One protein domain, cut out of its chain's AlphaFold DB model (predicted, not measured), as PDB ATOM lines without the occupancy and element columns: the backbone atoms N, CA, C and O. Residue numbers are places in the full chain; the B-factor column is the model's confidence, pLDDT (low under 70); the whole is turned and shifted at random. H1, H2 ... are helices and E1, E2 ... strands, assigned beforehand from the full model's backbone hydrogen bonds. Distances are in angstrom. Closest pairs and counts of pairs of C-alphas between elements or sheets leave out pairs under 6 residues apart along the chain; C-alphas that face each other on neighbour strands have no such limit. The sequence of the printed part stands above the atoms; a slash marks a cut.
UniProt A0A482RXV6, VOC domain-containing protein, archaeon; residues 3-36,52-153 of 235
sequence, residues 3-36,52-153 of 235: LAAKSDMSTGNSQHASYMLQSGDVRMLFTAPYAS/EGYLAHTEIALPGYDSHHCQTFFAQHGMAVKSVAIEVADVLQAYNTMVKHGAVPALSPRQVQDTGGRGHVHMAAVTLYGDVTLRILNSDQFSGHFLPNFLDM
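This is residues 3 to 36 and 52 to 153 of the 235 residues of the protein "VOC domain-containing protein" of archaeon (UniProt A0A482RXV6). A twisted wall of five strands has the helix H2 over one face, and a separate small sheet of three strands, E1 to E3, stands beyond its other face. H1 starts near Pro 33, the last residue of the edge strand E3, and only grazes the small sheet with its residues 67 to 74, and near the end of the printed part residues 151 to 152 pair with residues 5 to 6 of E1. The printed part has 136 residues, with E1 E2 E3 E4 H1 E5 H2 E6 E7 E8 in order along the chain. The large sheet, E4 E6 E7 E8 E5, is mixed; the small one, E1 E2 E3, is antiparallel; the class is mixed, helices and strands. The whole is compact, with a radius of gyration of the C-alphas of 14.6 A and spans of 39 by 38 by 31 A.

E1, residues 3 to 7, begins at C-alpha 3 at (192.624, 102.861, 123.762) and is 11.6 A long. E2, residues 16 to 23, spans 23.3 A, and E3, residues 26 to 33, spans 23.4 A. E4, residues 56 to 58, spans 6.8 A. H1, residues 67 to 77, spans 15.3 A, E5, residues 83 to 87, 13.1 A, and H2, residues 91 to 100, 13.9 A. E6, residues 105 to 113, spans 21.7 A and bends by 52 degrees at residue 109. E7, residues 120 to 129, spans 28.4 A, and E8, residues 132 to 138, spans 19.8 A, ending at C-alpha 138 at (193.985, 118.499, 108.195).

E6 E7 E8 form a meander, each strand the antiparallel neighbour of the one before, with N 110 and O 123 at 3.0 A and N 124 and O 136 at 3.0 A. The edge strands are parallel to their neighbours: N 111 of E6 and O 56 of E4 are 2.8 A apart, and N 86 of E5 and O 135 of E8 2.9 A. E5, H2 and E6 make a split strand-helix-strand unit, two strands running the same way with E7 and E8 between them, and its crossover is right-handed. H2 is on this sheet at a height of 8.6 A, two layers, and runs along the strands, at 20 degrees to E7 on the local plane; its closest C-alphas to E7 are those of Val 91 and His 122, 6.2 A. E1 E2 E3 form a second meander, with N 7 and O 18 at 2.8 A and N 19 and O 30 at 2.9 A. H1 only grazes this sheet with its residues 67 to 74; the C-alphas of Pro 33 and Ser 67 are 5.5 A apart. In H1 and H2 every O i to N i+4 pair is within hydrogen-bond range.

The two farthest C-alphas, of Ser 10 and His 101, are 41.6 A apart. Residues 37 to 51 are not printed, and C-alphas 36 and 52 stand 35.8 A apart across the cut. Of the links that are printed whole, none is long. Residues 139 to 153 hold no named element; 151 to 152 pair antiparallel with residues 5 to 6 of E1. Mean pLDDT of the printed part is 91.7; residue 36 and residues 52 to 55 are under 70.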
ATOM      1  N   LEU A   3     191.904 101.615 123.506       92.00
ATOM      2  CA  LEU A   3     192.624 102.861 123.762       92.00
ATOM      3  C   LEU A   3     193.783 102.976 122.765       92.00
ATOM      4  O   LEU A   3     194.668 102.125 122.773       92.00
ATOM      5  N   ALA A   4     193.757 104.008 121.926       91.81
ATOM      6  CA  ALA A   4     194.660 104.158 120.786       91.81
ATOM      7  C   ALA A   4     195.625 105.343 120.937       91.81
ATOM      8  O   ALA A   4     196.752 105.288 120.454       91.81
ATOM      9  N   ALA A   5     195.230 106.393 121.660       94.38
ATOM     10  CA  ALA A   5     196.127 107.492 122.004       94.38
ATOM     11  C   ALA A   5     195.725 108.148 123.330       94.38
ATOM     12  O   ALA A   5     194.558 108.089 123.731       94.38
ATOM     13  N   LYS A   6     196.673 108.802 124.006       95.62
ATOM     14  CA  LYS A   6     196.394 109.579 125.223       95.62
ATOM     15  C   LYS A   6     197.236 110.850 125.339       95.62
ATOM     16  O   LYS A   6     198.349 110.906 124.830       95.62
ATOM     17  N   SER A   7     196.709 111.843 126.043       95.25
ATOM     18  CA  SER A   7     197.422 113.046 126.480       95.25
ATOM     19  C   SER A   7     197.000 113.332 127.921       95.25
ATOM     20  O   SER A   7     195.839 113.638 128.176       95.25
ATOM     21  N   ASP A   8     197.903 113.135 128.873       94.75
ATOM     22  CA  ASP A   8     197.646 113.234 130.314       94.75
ATOM     23  C   ASP A   8     198.922 113.708 131.047       94.75
ATOM     24  O   ASP A   8     199.917 114.069 130.415       94.75
ATOM     25  N   MET A   9     198.935 113.697 132.385       92.56
ATOM     26  CA  MET A   9     200.117 114.111 133.154       92.56
ATOM     27  C   MET A   9     201.374 113.298 132.815       92.56
ATOM     28  O   MET A   9     202.475 113.839 132.859       92.56
ATOM     29  N   SER A  10     201.239 112.020 132.446       92.00
ATOM     30  CA  SER A  10     202.383 111.182 132.059       92.00
ATOM     31  C   SER A  10     202.981 111.573 130.706       92.00
ATOM     32  O   SER A  10     204.126 111.231 130.432       92.00
ATOM     33  N   THR A  11     202.236 112.313 129.880       89.25
ATOM     34  CA  THR A  11     202.717 112.884 128.614       89.25
ATOM     35  C   THR A  11     203.096 114.360 128.754       89.25
ATOM     36  O   THR A  11     203.271 115.038 127.747       89.25
ATOM     37  N   GLY A  12     203.172 114.884 129.983       88.44
ATOM     38  CA  GLY A  12     203.474 116.290 130.262       88.44
ATOM     39  C   GLY A  12     202.281 117.247 130.142       88.44
ATOM     40  O   GLY A  12     202.461 118.451 130.308       88.44
ATOM     41  N   ASN A  13     201.063 116.753 129.896       90.06
ATOM     42  CA  ASN A  13     199.865 117.591 129.862       90.06
ATOM     43  C   ASN A  13     199.317 117.797 131.281       90.06
ATOM     44  O   ASN A  13     198.760 116.880 131.886       90.06
ATOM     45  N   SER A  14     199.461 119.012 131.806       89.75
ATOM     46  CA  SER A  14     198.973 119.412 133.132       89.75
ATOM     47  C   SER A  14     197.603 120.100 133.117       89.75
ATOM     48  O   SER A  14     197.087 120.436 134.180       89.75
ATOM     49  N   GLN A  15     196.990 120.308 131.945       89.31
ATOM     50  CA  GLN A  15     195.715 121.028 131.807       89.31
ATOM     51  C   GLN A  15     194.504 120.091 131.804       89.31
ATOM     52  O   GLN A  15     193.462 120.394 132.396       89.31
ATOM     53  N   HIS A  16     194.627 118.946 131.133       93.00
ATOM     54  CA  HIS A  16     193.542 117.982 130.991       93.00
ATOM     55  C   HIS A  16     194.044 116.551 130.807       93.00
ATOM     56  O   HIS A  16     195.176 116.306 130.393       93.00
ATOM     57  N   ALA A  17     193.164 115.596 131.093       95.56
ATOM     58  CA  ALA A  17     193.339 114.199 130.727       95.56
ATOM     59  C   ALA A  17     192.468 113.895 129.509       95.56
ATOM     60  O   ALA A  17     191.248 114.061 129.558       95.56
ATOM     61  N   SER A  18     193.091 113.442 128.428       97.00
ATOM     62  CA  SER A  18     192.437 113.079 127.179       97.00
ATOM     63  C   SER A  18     192.799 111.667 126.744       97.00
ATOM     64  O   SER A  18     193.973 111.329 126.618       97.00
ATOM     65  N   TYR A  19     191.783 110.865 126.441       96.44
ATOM     66  CA  TYR A  19     191.932 109.483 125.992       96.44
ATOM     67  C   TYR A  19     191.139 109.268 124.708       96.44
ATOM     68  O   TYR A  19     189.937 109.542 124.657       96.44
ATOM     69  N   MET A  20     191.816 108.785 123.671       95.12
ATOM     70  CA  MET A  20     191.224 108.488 122.373       95.12
ATOM     71  C   MET A  20     190.980 106.984 122.247       95.12
ATOM     72  O   MET A  20     191.914 106.181 122.327       95.12
ATOM     73  N   LEU A  21     189.717 106.611 122.057       93.12
ATOM     74  CA  LEU A  21     189.287 105.251 121.766       93.12
ATOM     75  C   LEU A  21     189.049 105.077 120.266       93.12
ATOM     76  O   LEU A  21     188.404 105.923 119.644       93.12
ATOM     77  N   GLN A  22     189.485 103.942 119.719       90.44
ATOM     78  CA  GLN A  22     189.335 103.625 118.301       90.44
ATOM     79  C   GLN A  22     188.675 102.260 118.037       90.44
ATOM     80  O   GLN A  22     188.868 101.282 118.773       90.44
ATOM     81  N   SER A  23     187.871 102.189 116.974       90.06
ATOM     82  CA  SER A  23     187.380 100.953 116.339       90.06
ATOM     83  C   SER A  23     187.140 101.226 114.854       90.06
ATOM     84  O   SER A  23     186.328 102.090 114.537       90.06
ATOM     85  N   GLY A  24     187.860 100.539 113.964       88.31
ATOM     86  CA  GLY A  24     187.915 100.923 112.550       88.31
ATOM     87  C   GLY A  24     188.355 102.385 112.397       88.31
ATOM     88  O   GLY A  24     189.342 102.809 113.011       88.31
ATOM     89  N   ASP A  25     187.561 103.157 111.663       90.31
ATOM     90  CA  ASP A  25     187.689 104.602 111.453       90.31
ATOM     91  C   ASP A  25     186.984 105.434 112.544       90.31
ATOM     92  O   ASP A  25     187.105 106.661 112.579       90.31
ATOM     93  N   VAL A  26     186.236 104.808 113.465       91.56
ATOM     94  CA  VAL A  26     185.626 105.522 114.599       91.56
ATOM     95  C   VAL A  26     186.709 105.948 115.574       91.56
ATOM     96  O   VAL A  26     187.335 105.099 116.204       91.56
ATOM     97  N   ARG A  27     186.853 107.262 115.766       93.81
ATOM     98  CA  ARG A  27     187.709 107.877 116.789       93.81
ATOM     99  C   ARG A  27     186.849 108.666 117.775       93.81
ATOM    100  O   ARG A  27     186.168 109.613 117.387       93.81
ATOM    101  N   MET A  28     186.876 108.282 119.048       96.06
ATOM    102  CA  MET A  28     186.171 108.970 120.134       96.06
ATOM    103  C   MET A  28     187.172 109.517 121.142       96.06
ATOM    104  O   MET A  28     187.946 108.758 121.716       96.06
ATOM    105  N   LEU A  29     187.137 110.826 121.379       97.12
ATOM    106  CA  LEU A  29     188.003 111.495 122.343       97.12
ATOM    107  C   LEU A  29     187.214 111.858 123.600       97.12
ATOM    108  O   LEU A  29     186.226 112.587 123.526       97.12
ATOM    109  N   PHE A  30     187.689 111.395 124.750       97.69
ATOM    110  CA  PHE A  30     187.162 111.755 126.062       97.69
ATOM    111  C   PHE A  30     188.155 112.682 126.742       97.69
ATOM    112  O   PHE A  30     189.317 112.311 126.883       97.69
ATOM    113  N   THR A  31     187.704 113.862 127.163       96.75
ATOM    114  CA  THR A  31     188.547 114.871 127.812       96.75
ATOM    115  C   THR A  31     187.923 115.305 129.128       96.75
ATOM    116  O   THR A  31     186.732 115.608 129.169       96.75
ATOM    117  N   ALA A  32     188.733 115.365 130.183       95.62
ATOM    118  CA  ALA A  32     188.342 115.872 131.490       95.62
ATOM    119  C   ALA A  32     189.385 116.870 132.026       95.62
ATOM    120  O   ALA A  32     190.586 116.669 131.814       95.62
ATOM    121  N   PRO A  33     188.952 117.925 132.736       94.44
ATOM    122  CA  PRO A  33     189.856 118.877 133.361       94.44
ATOM    123  C   PRO A  33     190.549 118.245 134.565       94.44
ATOM    124  O   PRO A  33     189.925 117.514 135.337       94.44
ATOM    125  N   TYR A  34     191.820 118.587 134.774       91.00
ATOM    126  CA  TYR A  34     192.398 118.456 136.109       91.00
ATOM    127  C   TYR A  34     191.810 119.514 137.047       91.00
ATOM    128  O   TYR A  34     191.147 120.462 136.615       91.00
ATOM    129  N   ALA A  35     192.060 119.359 138.349       84.00
ATOM    130  CA  ALA A  35     191.757 120.409 139.310       84.00
ATOM    131  C   ALA A  35     192.497 121.689 138.899       84.00
ATOM    132  O   ALA A  35     193.713 121.678 138.697       84.00
ATOM    133  N   SER A  36     191.752 122.780 138.753       65.19
ATOM    134  CA  SER A  36     192.291 124.076 138.364       65.19
ATOM    135  C   SER A  36     193.343 124.526 139.377       65.19
ATOM    136  O   SER A  36     193.007 124.830 140.522       65.19
ATOM    137  N   GLU A  52     198.972 138.340 107.107       39.16
ATOM    138  CA  GLU A  52     199.571 137.612 105.982       39.16
ATOM    139  C   GLU A  52     199.731 136.087 106.119       39.16
ATOM    140  O   GLU A  52     200.798 135.566 106.417       39.16
ATOM    141  N   GLY A  53     198.663 135.346 105.801       51.03
ATOM    142  CA  GLY A  53     198.756 133.992 105.225       51.03
ATOM    143  C   GLY A  53     199.326 132.856 106.090       51.03
ATOM    144  O   GLY A  53     199.376 131.731 105.601       51.03
ATOM    145  N   TYR A  54     199.725 133.106 107.339       55.81
ATOM    146  CA  TYR A  54     200.344 132.110 108.219       55.81
ATOM    147  C   TYR A  54     199.435 131.696 109.384       55.81
ATOM    148  O   TYR A  54     198.763 132.520 110.003       55.81
ATOM    149  N   LEU A  55     199.434 130.399 109.705       68.44
ATOM    150  CA  LEU A  55     198.718 129.843 110.853       68.44
ATOM    151  C   LEU A  55     199.503 130.088 112.149       68.44
ATOM    152  O   LEU A  55     200.724 129.920 112.190       68.44
ATOM    153  N   ALA A  56     198.804 130.434 113.232       74.94
ATOM    154  CA  ALA A  56     199.419 130.510 114.558       74.94
ATOM    155  C   ALA A  56     199.945 129.123 114.974       74.94
ATOM    156  O   ALA A  56     199.252 128.128 114.770       74.94
ATOM    157  N   HIS A  57     201.149 129.047 115.546       70.50
ATOM    158  CA  HIS A  57     201.765 127.782 115.964       70.50
ATOM    159  C   HIS A  57     201.514 127.515 117.454       70.50
ATOM    160  O   HIS A  57     201.550 128.438 118.267       70.50
ATOM    161  N   THR A  58     201.262 126.258 117.827       75.12
ATOM    162  CA  THR A  58     201.106 125.844 119.230       75.12
ATOM    163  C   THR A  58     201.526 124.392 119.446       75.12
ATOM    164  O   THR A  58     201.390 123.558 118.553       75.12
ATOM    165  N   GLU A  59     202.005 124.085 120.649       77.31
ATOM    166  CA  GLU A  59     202.333 122.725 121.105       77.31
ATOM    167  C   GLU A  59     201.224 122.144 122.009       77.31
ATOM    168  O   GLU A  59     201.294 121.003 122.463       77.31
ATOM    169  N   ILE A  60     200.151 122.903 122.257       79.44
ATOM    170  CA  ILE A  60     199.004 122.426 123.035       79.44
ATOM    171  C   ILE A  60     198.232 121.406 122.195       79.44
ATOM    172  O   ILE A  60     197.723 121.737 121.125       79.44
ATOM    173  N   ALA A  61     198.109 120.175 122.701       81.00
ATOM    174  CA  ALA A  61     197.498 119.052 121.985       81.00
ATOM    175  C   ALA A  61     196.048 119.328 121.534       81.00
ATOM    176  O   ALA A  61     195.637 118.923 120.448       81.00
ATOM    177  N   LEU A  62     195.269 120.031 122.365       90.56
ATOM    178  CA  LEU A  62     193.905 120.468 122.063       90.56
ATOM    179  C   LEU A  62     193.810 121.992 122.181       90.56
ATOM    180  O   LEU A  62     193.426 122.510 123.231       90.56
ATOM    181  N   PRO A  63     194.147 122.746 121.129       89.19
ATOM    182  CA  PRO A  63     194.087 124.190 121.225       89.19
ATOM    183  C   PRO A  63     192.641 124.688 121.359       89.19
ATOM    184  O   PRO A  63     191.702 124.117 120.794       89.19
ATOM    185  N   GLY A  64     192.470 125.769 122.121       86.31
ATOM    186  CA  GLY A  64     191.152 126.273 122.521       86.31
ATOM    187  C   GLY A  64     190.491 125.461 123.636       86.31
ATOM    188  O   GLY A  64     189.313 125.668 123.919       86.31
ATOM    189  N   TYR A  65     191.213 124.518 124.251       90.62
ATOM    190  CA  TYR A  65     190.778 123.917 125.501       90.62
ATOM    191  C   TYR A  65     190.797 124.964 126.620       90.62
ATOM    192  O   TYR A  65     191.793 125.656 126.811       90.62
ATOM    193  N   ASP A  66     189.702 125.039 127.371       90.88
ATOM    194  CA  ASP A  66     189.590 125.855 128.572       90.88
ATOM    195  C   ASP A  66     188.935 125.026 129.683       90.88
ATOM    196  O   ASP A  66     187.882 124.404 129.490       90.88
ATOM    197  N   SER A  67     189.588 124.985 130.845       90.81
ATOM    198  CA  SER A  67     189.159 124.135 131.959       90.81
ATOM    199  C   SER A  67     187.832 124.603 132.560       90.81
ATOM    200  O   SER A  67     186.974 123.772 132.864       90.81
ATOM    201  N   HIS A  68     187.620 125.919 132.654       91.69
ATOM    202  CA  HIS A  68     186.402 126.505 133.202       91.69
ATOM    203  C   HIS A  68     185.195 126.253 132.284       91.69
ATOM    204  O   HIS A  68     184.134 125.823 132.745       91.69
ATOM    205  N   HIS A  69     185.356 126.425 130.972       92.69
ATOM    206  CA  HIS A  69     184.358 126.078 129.963       92.69
ATOM    207  C   HIS A  69     184.050 124.582 129.964       92.69
ATOM    208  O   HIS A  69     182.887 124.211 129.827       92.69
ATOM    209  N   CYS A  70     185.052 123.716 130.143       94.06
ATOM    210  CA  CYS A  70     184.830 122.273 130.236       94.06
ATOM    211  C   CYS A  70     183.979 121.907 131.465       94.06
ATOM    212  O   CYS A  70     182.992 121.182 131.332       94.06
ATOM    213  N   GLN A  71     184.307 122.461 132.636       94.12
ATOM    214  CA  GLN A  71     183.533 122.261 133.867       94.12
ATOM    215  C   GLN A  71     182.108 122.814 133.744       94.12
ATOM    216  O   GLN A  71     181.154 122.126 134.102       94.12
ATOM    217  N   THR A  72     181.952 124.019 133.186       95.69
ATOM    218  CA  THR A  72     180.643 124.652 132.967       95.69
ATOM    219  C   THR A  72     179.784 123.825 132.012       95.69
ATOM    220  O   THR A  72     178.628 123.541 132.317       95.69
ATOM    221  N   PHE A  73     180.360 123.368 130.896       95.75
ATOM    222  CA  PHE A  73     179.680 122.502 129.934       95.75
ATOM    223  C   PHE A  73     179.216 121.198 130.590       95.75
ATOM    224  O   PHE A  73     178.065 120.799 130.430       95.75
ATOM    225  N   PHE A  74     180.078 120.549 131.377       96.00
ATOM    226  CA  PHE A  74     179.710 119.322 132.078       96.00
ATOM    227  C   PHE A  74     178.625 119.558 133.139       96.00
ATOM    228  O   PHE A  74     177.711 118.749 133.266       96.00
ATOM    229  N   ALA A  75     178.674 120.673 133.871       96.94
ATOM    230  CA  ALA A  75     177.648 121.022 134.854       96.94
ATOM    231  C   ALA A  75     176.274 121.286 134.211       96.94
ATOM    232  O   ALA A  75     175.248 120.971 134.809       96.94
ATOM    233  N   GLN A  76     176.250 121.846 132.997       97.06
ATOM    234  CA  GLN A  76     175.020 122.145 132.257       97.06
ATOM    235  C   GLN A  76     174.429 120.919 131.550       97.06
ATOM    236  O   GLN A  76     173.211 120.752 131.539       97.06
ATOM    237  N   HIS A  77     175.278 120.069 130.962       95.62
ATOM    238  CA  HIS A  77     174.848 119.027 130.017       95.62
ATOM    239  C   HIS A  77     175.120 117.593 130.491       95.62
ATOM    240  O   HIS A  77     174.608 116.642 129.900       95.62
ATOM    241  N   GLY A  78     175.934 117.408 131.533       97.25
ATOM    242  CA  GLY A  78     176.482 116.107 131.914       97.25
ATOM    243  C   GLY A  78     177.481 115.578 130.880       97.25
ATOM    244  O   GLY A  78     178.247 116.328 130.272       97.25
ATOM    245  N   MET A  79     177.485 114.259 130.665       95.88
ATOM    246  CA  MET A  79     178.290 113.646 129.607       95.88
ATOM    247  C   MET A  79     177.654 113.927 128.239       95.88
ATOM    248  O   MET A  79     176.642 113.325 127.886       95.88
ATOM    249  N   ALA A  80     178.270 114.815 127.463       95.38
ATOM    250  CA  ALA A  80     177.757 115.250 126.167       95.38
ATOM    251  C   ALA A  80     178.875 115.460 125.133       95.38
ATOM    252  O   ALA A  80     180.050 115.621 125.467       95.38
ATOM    253  N   VAL A  81     178.500 115.472 123.851       96.94
ATOM    254  CA  VAL A  81     179.421 115.748 122.739       96.94
ATOM    255  C   VAL A  81     179.685 117.249 122.661       96.94
ATOM    256  O   VAL A  81     178.781 118.021 122.362       96.94
ATOM    257  N   LYS A  82     180.934 117.668 122.891       96.56
ATOM    258  CA  LYS A  82     181.345 119.080 122.778       96.56
ATOM    259  C   LYS A  82     181.723 119.490 121.353       96.56
ATOM    260  O   LYS A  82     181.542 120.643 120.970       96.56
ATOM    261  N   SER A  83     182.295 118.573 120.578       96.38
ATOM    262  CA  SER A  83     182.835 118.887 119.257       96.38
ATOM    263  C   SER A  83     182.652 117.721 118.300       96.38
ATOM    264  O   SER A  83     182.943 116.578 118.654       96.38
ATOM    265  N   VAL A  84     182.191 118.025 117.090       96.12
ATOM    266  CA  VAL A  84     182.173 117.104 115.953       96.12
ATOM    267  C   VAL A  84     183.314 117.513 115.034       96.12
ATOM    268  O   VAL A  84     183.366 118.663 114.604       96.12
ATOM    269  N   ALA A  85     184.239 116.595 114.764       95.12
ATOM    270  CA  ALA A  85     185.416 116.869 113.953       95.12
ATOM    271  C   ALA A  85     185.281 116.262 112.552       95.12
ATOM    272  O   ALA A  85     184.866 115.112 112.424       95.12
ATOM    273  N   ILE A  86     185.658 117.021 111.521       94.44
ATOM    274  CA  ILE A  86     185.748 116.546 110.136       94.44
ATOM    275  C   ILE A  86     187.117 116.882 109.538       94.44
ATOM    276  O   ILE A  86     187.698 117.930 109.830       94.44
ATOM    277  N   GLU A  87     187.617 115.990 108.689       92.94
ATOM    278  CA  GLU A  87     188.830 116.225 107.908       92.94
ATOM    279  C   GLU A  87     188.512 117.064 106.664       92.94
ATOM    280  O   GLU A  87     187.493 116.862 105.998       92.94
ATOM    281  N   VAL A  88     189.376 118.034 106.375       93.19
ATOM    282  CA  VAL A  88     189.256 118.955 105.239       93.19
ATOM    283  C   VAL A  88     190.599 119.079 104.524       93.19
ATOM    284  O   VAL A  88     191.654 118.933 105.136       93.19
ATOM    285  N   ALA A  89     190.577 119.387 103.226       91.31
ATOM    286  CA  ALA A  89     191.808 119.553 102.448       91.31
ATOM    287  C   ALA A  89     192.602 120.813 102.851       91.31
ATOM    288  O   ALA A  89     193.823 120.778 102.909       91.31
ATOM    289  N   ASP A  90     191.912 121.918 103.154       91.31
ATOM    290  CA  ASP A  90     192.525 123.179 103.587       91.31
ATOM    291  C   ASP A  90     191.686 123.801 104.713       91.31
ATOM    292  O   ASP A  90     190.548 124.242 104.512       91.31
ATOM    293  N   VAL A  91     192.257 123.823 105.918       93.69
ATOM    294  CA  VAL A  91     191.604 124.338 107.128       93.69
ATOM    295  C   VAL A  91     191.409 125.848 107.072       93.69
ATOM    296  O   VAL A  91     190.360 126.339 107.495       93.69
ATOM    297  N   LEU A  92     192.382 126.595 106.547       94.12
ATOM    298  CA  LEU A  92     192.317 128.052 106.477       94.12
ATOM    299  C   LEU A  92     191.241 128.486 105.480       94.12
ATOM    300  O   LEU A  92     190.399 129.329 105.799       94.12
ATOM    301  N   GLN A  93     191.227 127.875 104.294       92.44
ATOM    302  CA  GLN A  93     190.217 128.143 103.275       92.44
ATOM    303  C   GLN A  93     188.816 127.762 103.763       92.44
ATOM    304  O   GLN A  93     187.886 128.566 103.627       92.44
ATOM    305  N   ALA A  94     188.651 126.566 104.339       92.38
ATOM    306  CA  ALA A  94     187.364 126.109 104.857       92.38
ATOM    307  C   ALA A  94     186.853 127.034 105.972       92.38
ATOM    308  O   ALA A  94     185.714 127.495 105.899       92.38
ATOM    309  N   TYR A  95     187.703 127.387 106.940       94.50
ATOM    310  CA  TYR A  95     187.346 128.300 108.024       94.50
ATOM    311  C   TYR A  95     186.933 129.682 107.511       94.50
ATOM    312  O   TYR A  95     185.852 130.170 107.841       94.50
ATOM    313  N   ASN A  96     187.762 130.305 106.667       94.25
ATOM    314  CA  ASN A  96     187.483 131.637 106.127       94.25
ATOM    315  C   ASN A  96     186.186 131.645 105.315       94.25
ATOM    316  O   ASN A  96     185.414 132.601 105.379       94.25
ATOM    317  N   THR A  97     185.916 130.560 104.586       92.94
ATOM    318  CA  THR A  97     184.659 130.381 103.858       92.94
ATOM    319  C   THR A  97     183.482 130.271 104.822       92.94
ATOM    320  O   THR A  97     182.504 130.991 104.639       92.94
ATOM    321  N   MET A  98     183.570 129.443 105.867       94.06
ATOM    322  CA  MET A  98     182.515 129.300 106.878       94.06
ATOM    323  C   MET A  98     182.199 130.645 107.548       94.06
ATOM    324  O   MET A  98     181.042 131.063 107.575       94.06
ATOM    325  N   VAL A  99     183.222 131.363 108.023       95.50
ATOM    326  CA  VAL A  99     183.066 132.667 108.692       95.50
ATOM    327  C   VAL A  99     182.489 133.716 107.741       95.50
ATOM    328  O   VAL A  99     181.562 134.434 108.111       95.50
ATOM    329  N   LYS A 100     182.944 133.760 106.481       95.12
ATOM    330  CA  LYS A 100     182.375 134.647 105.450       95.12
ATOM    331  C   LYS A 100     180.879 134.400 105.217       95.12
ATOM    332  O   LYS A 100     180.157 135.339 104.898       95.12
ATOM    333  N   HIS A 101     180.410 133.163 105.389       94.25
ATOM    334  CA  HIS A 101     178.994 132.790 105.270       94.25
ATOM    335  C   HIS A 101     178.221 132.871 106.601       94.25
ATOM    336  O   HIS A 101     177.080 132.405 106.688       94.25
ATOM    337  N   GLY A 102     178.806 133.503 107.621       94.94
ATOM    338  CA  GLY A 102     178.147 133.815 108.885       94.94
ATOM    339  C   GLY A 102     178.365 132.792 109.993       94.94
ATOM    340  O   GLY A 102     177.623 132.828 110.971       94.94
ATOM    341  N   ALA A 103     179.341 131.886 109.868       95.62
ATOM    342  CA  ALA A 103     179.707 131.004 110.972       95.62
ATOM    343  C   ALA A 103     180.278 131.808 112.140       95.62
ATOM    344  O   ALA A 103     181.095 132.706 111.937       95.62
ATOM    345  N   VAL A 104     179.886 131.447 113.361       96.81
ATOM    346  CA  VAL A 104     180.437 132.053 114.577       96.81
ATOM    347  C   VAL A 104     181.799 131.411 114.881       96.81
ATOM    348  O   VAL A 104     181.849 130.193 115.087       96.81
ATOM    349  N   PRO A 105     182.903 132.184 114.906       96.75
ATOM    350  CA  PRO A 105     184.226 131.697 115.299       96.75
ATOM    351  C   PRO A 105     184.231 131.035 116.679       96.75
ATOM    352  O   PRO A 105     183.727 131.616 117.636       96.75
ATOM    353  N   ALA A 106     184.843 129.855 116.794       94.94
ATOM    354  CA  ALA A 106     185.093 129.195 118.081       94.94
ATOM    355  C   ALA A 106     186.587 128.920 118.325       94.94
ATOM    356  O   ALA A 106     187.040 128.923 119.465       94.94
ATOM    357  N   LEU A 107     187.359 128.683 117.263       94.00
ATOM    358  CA  LEU A 107     188.812 128.542 117.297       94.00
ATOM    359  C   LEU A 107     189.384 129.013 115.959       94.00
ATOM    360  O   LEU A 107     189.166 128.360 114.936       94.00
ATOM    361  N   SER A 108     190.145 130.108 115.976       94.94
ATOM    362  CA  SER A 108     190.847 130.590 114.783       94.94
ATOM    363  C   SER A 108     191.859 129.554 114.262       94.94
ATOM    364  O   SER A 108     192.483 128.868 115.087       94.94
ATOM    365  N   PRO A 109     192.051 129.461 112.926       95.69
ATOM    366  CA  PRO A 109     192.972 128.527 112.295       95.69
ATOM    367  C   PRO A 109     194.372 128.588 112.886       95.69
ATOM    368  O   PRO A 109     194.957 129.660 113.053       95.69
ATOM    369  N   ARG A 110     194.916 127.414 113.186       94.44
ATOM    370  CA  ARG A 110     196.235 127.257 113.794       94.44
ATOM    371  C   ARG A 110     196.869 125.934 113.410       94.44
ATOM    372  O   ARG A 110     196.173 124.959 113.128       94.44
ATOM    373  N   GLN A 111     198.190 125.915 113.442       95.31
ATOM    374  CA  GLN A 111     199.018 124.739 113.267       95.31
ATOM    375  C   GLN A 111     199.437 124.214 114.640       95.31
ATOM    376  O   GLN A 111     200.083 124.911 115.421       95.31
ATOM    377  N   VAL A 112     199.064 122.975 114.930       93.12
ATOM    378  CA  VAL A 112     199.524 122.246 116.108       93.12
ATOM    379  C   VAL A 112     200.755 121.448 115.705       93.12
ATOM    380  O   VAL A 112     200.669 120.562 114.853       93.12
ATOM    381  N   GLN A 113     201.901 121.788 116.283       94.00
ATOM    382  CA  GLN A 113     203.180 121.150 115.992       94.00
ATOM    383  C   GLN A 113     203.436 120.017 116.991       94.00
ATOM    384  O   GLN A 113     203.248 120.188 118.196       94.00
ATOM    385  N   ASP A 114     203.874 118.856 116.500       94.44
ATOM    386  CA  ASP A 114     204.287 117.756 117.372       94.44
ATOM    387  C   ASP A 114     205.686 118.015 117.930       94.44
ATOM    388  O   ASP A 114     206.649 118.165 117.172       94.44
ATOM    389  N   THR A 115     205.798 118.016 119.256       91.12
ATOM    390  CA  THR A 115     207.069 118.149 119.989       91.12
ATOM    391  C   THR A 115     208.012 116.972 119.733       91.12
ATOM    392  O   THR A 115     209.229 117.128 119.779       91.12
ATOM    393  N   GLY A 116     207.464 115.800 119.394       89.38
ATOM    394  CA  GLY A 116     208.213 114.603 119.011       89.38
ATOM    395  C   GLY A 116     208.681 114.578 117.551       89.38
ATOM    396  O   GLY A 116     209.271 113.587 117.125       89.38
ATOM    397  N   GLY A 117     208.423 115.634 116.769       92.25
ATOM    398  CA  GLY A 117     208.885 115.742 115.384       92.25
ATOM    399  C   GLY A 117     208.099 114.906 114.368       92.25
ATOM    400  O   GLY A 117     208.549 114.759 113.234       92.25
ATOM    401  N   ARG A 118     206.910 114.388 114.717       94.38
ATOM    402  CA  ARG A 118     206.043 113.615 113.797       94.38
ATOM    403  C   ARG A 118     205.267 114.479 112.791       94.38
ATOM    404  O   ARG A 118     204.381 113.979 112.105       94.38
ATOM    405  N   GLY A 119     205.581 115.769 112.698       95.25
ATOM    406  CA  GLY A 119     204.915 116.718 111.807       95.25
ATOM    407  C   GLY A 119     203.854 117.559 112.514       95.25
ATOM    408  O   GLY A 119     204.002 117.874 113.695       95.25
ATOM    409  N   HIS A 120     202.816 117.977 111.791       95.38
ATOM    410  CA  HIS A 120     201.839 118.941 112.298       95.38
ATOM    411  C   HIS A 120     200.426 118.713 111.763       95.38
ATOM    412  O   HIS A 120     200.227 118.126 110.703       95.38
ATOM    413  N   VAL A 121     199.447 119.241 112.495       95.44
ATOM    414  CA  VAL A 121     198.029 119.231 112.118       95.44
ATOM    415  C   VAL A 121     197.516 120.661 112.088       95.44
ATOM    416  O   VAL A 121     197.785 121.445 112.998       95.44
ATOM    417  N   HIS A 122     196.750 121.019 111.063       95.38
ATOM    418  CA  HIS A 122     196.009 122.281 111.054       95.38
ATOM    419  C   HIS A 122     194.632 122.066 111.664       95.38
ATOM    420  O   HIS A 122     193.990 121.056 111.393       95.38
ATOM    421  N   MET A 123     194.172 123.003 112.490       95.00
ATOM    422  CA  MET A 123     192.860 122.936 113.135       95.00
ATOM    423  C   MET A 123     192.188 124.301 113.205       95.00
ATOM    424  O   MET A 123     192.838 125.319 113.436       95.00
ATOM    425  N   ALA A 124     190.866 124.301 113.075       95.19
ATOM    426  CA  ALA A 124     190.003 125.435 113.383       95.19
ATOM    427  C   ALA A 124     188.637 124.927 113.862       95.19
ATOM    428  O   ALA A 124     188.320 123.741 113.730       95.19
ATOM    429  N   ALA A 125     187.812 125.805 114.425       95.94
ATOM    430  CA  ALA A 125     186.453 125.444 114.811       95.94
ATOM    431  C   ALA A 125     185.489 126.623 114.706       95.94
ATOM    432  O   ALA A 125     185.844 127.769 114.986       95.94
ATOM    433  N   VAL A 126     184.243 126.308 114.371       96.31
ATOM    434  CA  VAL A 126     183.106 127.234 114.395       96.31
ATOM    435  C   VAL A 126     181.985 126.648 115.247       96.31
ATOM    436  O   VAL A 126     181.906 125.430 115.431       96.31
ATOM    437  N   THR A 127     181.104 127.487 115.781       97.00
ATOM    438  CA  THR A 127     179.912 127.014 116.496       97.00
ATOM    439  C   THR A 127     178.957 126.333 115.519       97.00
ATOM    440  O   THR A 127     178.640 126.891 114.467       97.00
ATOM    441  N   LEU A 128     178.489 125.131 115.864       94.62
ATOM    442  CA  LEU A 128     177.532 124.362 115.069       94.62
ATOM    443  C   LEU A 128     176.095 124.619 115.545       94.62
ATOM    444  O   LEU A 128     175.271 125.102 114.775       94.62
ATOM    445  N   TYR A 129     175.805 124.331 116.815       94.62
ATOM    446  CA  TYR A 129     174.548 124.665 117.496       94.62
ATOM    447  C   TYR A 129     174.742 124.596 119.013       94.62
ATOM    448  O   TYR A 129     175.494 123.751 119.500       94.62
ATOM    449  N   GLY A 130     174.052 125.459 119.766       94.69
ATOM    450  CA  GLY A 130     174.251 125.566 121.216       94.69
ATOM    451  C   GLY A 130     175.737 125.714 121.553       94.69
ATOM    452  O   GLY A 130     176.429 126.534 120.955       94.69
ATOM    453  N   ASP A 131     176.235 124.847 122.435       94.56
ATOM    454  CA  ASP A 131     177.652 124.794 122.810       94.56
ATOM    455  C   ASP A 131     178.484 123.815 121.961       94.56
ATOM    456  O   ASP A 131     179.679 123.646 122.215       94.56
ATOM    457  N   VAL A 132     177.889 123.145 120.969       96.50
ATOM    458  CA  VAL A 132     178.582 122.175 120.111       96.50
ATOM    459  C   VAL A 132     179.337 122.903 119.007       96.50
ATOM    460  O   VAL A 132     178.775 123.742 118.302       96.50
ATOM    461  N   THR A 133     180.608 122.555 118.817       96.25
ATOM    462  CA  THR A 133     181.438 123.096 117.732       96.25
ATOM    463  C   THR A 133     181.606 122.100 116.590       96.25
ATOM    464  O   THR A 133     181.706 120.891 116.807       96.25
ATOM    465  N   LEU A 134     181.691 122.618 115.365       96.56
ATOM    466  CA  LEU A 134     182.229 121.896 114.219       96.56
ATOM    467  C   LEU A 134     183.722 122.202 114.140       96.56
ATOM    468  O   LEU A 134     184.118 123.330 113.832       96.56
ATOM    469  N   ARG A 135     184.551 121.207 114.446       95.88
ATOM    470  CA  ARG A 135     186.001 121.280 114.299       95.88
ATOM    471  C   ARG A 135     186.388 120.771 112.918       95.88
ATOM    472  O   ARG A 135     185.947 119.709 112.493       95.88
ATOM    473  N   ILE A 136     187.230 121.524 112.235       95.38
ATOM    474  CA  ILE A 136     187.831 121.125 110.965       95.38
ATOM    475  C   ILE A 136     189.323 120.913 111.178       95.38
ATOM    476  O   ILE A 136     189.955 121.679 111.913       95.38
ATOM    477  N   LEU A 137     189.876 119.865 110.576       95.00
ATOM    478  CA  LEU A 137     191.295 119.547 110.696       95.00
ATOM    479  C   LEU A 137     191.887 118.997 109.396       95.00
ATOM    480  O   LEU A 137     191.175 118.410 108.590       95.00
ATOM    481  N   ASN A 138     193.192 119.177 109.218       94.94
ATOM    482  CA  ASN A 138     193.985 118.499 108.195       94.94
ATOM    483  C   ASN A 138     195.212 117.887 108.871       94.94
ATOM    484  O   ASN A 138     195.952 118.598 109.556       94.94
ATOM    485  N   SER A 139     195.409 116.584 108.687       94.69
ATOM    486  CA  SER A 139     196.509 115.821 109.282       94.69
ATOM    487  C   SER A 139     197.432 115.179 108.249       94.69
ATOM    488  O   SER A 139     198.198 114.290 108.602       94.69
ATOM    489  N   ASP A 140     197.401 115.625 106.990       94.44
ATOM    490  CA  ASP A 140     198.189 115.019 105.904       94.44
ATOM    491  C   ASP A 140     199.704 115.130 106.148       94.44
ATOM    492  O   ASP A 140     200.486 114.318 105.661       94.44
ATOM    493  N   GLN A 141     200.120 116.142 106.917       95.56
ATOM    494  CA  GLN A 141     201.511 116.402 107.297       95.56
ATOM    495  C   GLN A 141     201.861 115.876 108.700       95.56
ATOM    496  O   GLN A 141     202.847 116.320 109.293       95.56
ATOM    497  N   PHE A 142     201.076 114.945 109.251       95.50
ATOM    498  CA  PHE A 142     201.320 114.325 110.553       95.50
ATOM    499  C   PHE A 142     201.370 112.800 110.439       95.50
ATOM    500  O   PHE A 142     200.479 112.177 109.873       95.50
ATOM    501  N   SER A 143     202.413 112.188 111.001       93.88
ATOM    502  CA  SER A 143     202.648 110.740 110.927       93.88
ATOM    503  C   SER A 143     202.256 109.965 112.190       93.88
ATOM    504  O   SER A 143     202.364 108.740 112.208       93.88
ATOM    505  N   GLY A 144     201.812 110.652 113.249       89.44
ATOM    506  CA  GLY A 144     201.307 110.005 114.464       89.44
ATOM    507  C   GLY A 144     199.892 109.444 114.298       89.44
ATOM    508  O   GLY A 144     199.202 109.713 113.316       89.44
ATOM    509  N   HIS A 145     199.434 108.662 115.277       88.88
ATOM    510  CA  HIS A 145     198.191 107.898 115.135       88.88
ATOM    511  C   HIS A 145     196.907 108.733 115.281       88.88
ATOM    512  O   HIS A 145     195.862 108.366 114.740       88.88
ATOM    513  N   PHE A 146     196.967 109.842 116.026       92.75
ATOM    514  CA  PHE A 146     195.797 110.677 116.306       92.75
ATOM    515  C   PHE A 146     196.043 112.171 116.089       92.75
ATOM    516  O   PHE A 146     195.665 112.709 115.055       92.75
ATOM    517  N   LEU A 147     196.647 112.844 117.069       94.75
ATOM    518  CA  LEU A 147     196.949 114.272 117.037       94.75
ATOM    519  C   LEU A 147     198.362 114.517 117.583       94.75
ATOM    520  O   LEU A 147     198.854 113.710 118.380       94.75
ATOM    521  N   PRO A 148     199.004 115.633 117.200       95.19
ATOM    522  CA  PRO A 148     200.251 116.077 117.795       95.19
ATOM    523  C   PRO A 148     200.171 116.101 119.321       95.19
ATOM    524  O   PRO A 148     199.143 116.463 119.897       95.19
ATOM    525  N   ASN A 149     201.264 115.716 119.975       94.44
ATOM    526  CA  ASN A 149     201.400 115.716 121.435       94.44
ATOM    527  C   ASN A 149     200.433 114.759 122.168       94.44
ATOM    528  O   ASN A 149     200.269 114.834 123.388       94.44
ATOM    529  N   PHE A 150     199.833 113.811 121.439       94.88
ATOM    530  CA  PHE A 150     199.306 112.573 122.006       94.88
ATOM    531  C   PHE A 150     200.361 111.468 121.927       94.88
ATOM    532  O   PHE A 150     201.048 111.305 120.914       94.88
ATOM    533  N   LEU A 151     200.461 110.688 123.001       94.38
ATOM    534  CA  LEU A 151     201.210 109.443 123.027       94.38
ATOM    535  C   LEU A 151     200.377 108.348 122.358       94.38
ATOM    536  O   LEU A 151     199.255 108.069 122.792       94.38
ATOM    537  N   ASP A 152     200.948 107.723 121.333       93.44
ATOM    538  CA  ASP A 152     200.337 106.583 120.657       93.44
ATOM    539  C   ASP A 152     200.398 105.365 121.587       93.44
ATOM    540  O   ASP A 152     201.453 105.015 122.126       93.44
ATOM    541  N   MET A 153     199.252 104.729 121.814       90.56
ATOM    542  CA  MET A 153     199.175 103.538 122.650       90.56
ATOM    543  C   MET A 153     199.440 102.311 121.786       90.56
ATOM    544  O   MET A 153     198.950 102.216 120.662       90.56
TER     545      MET A 153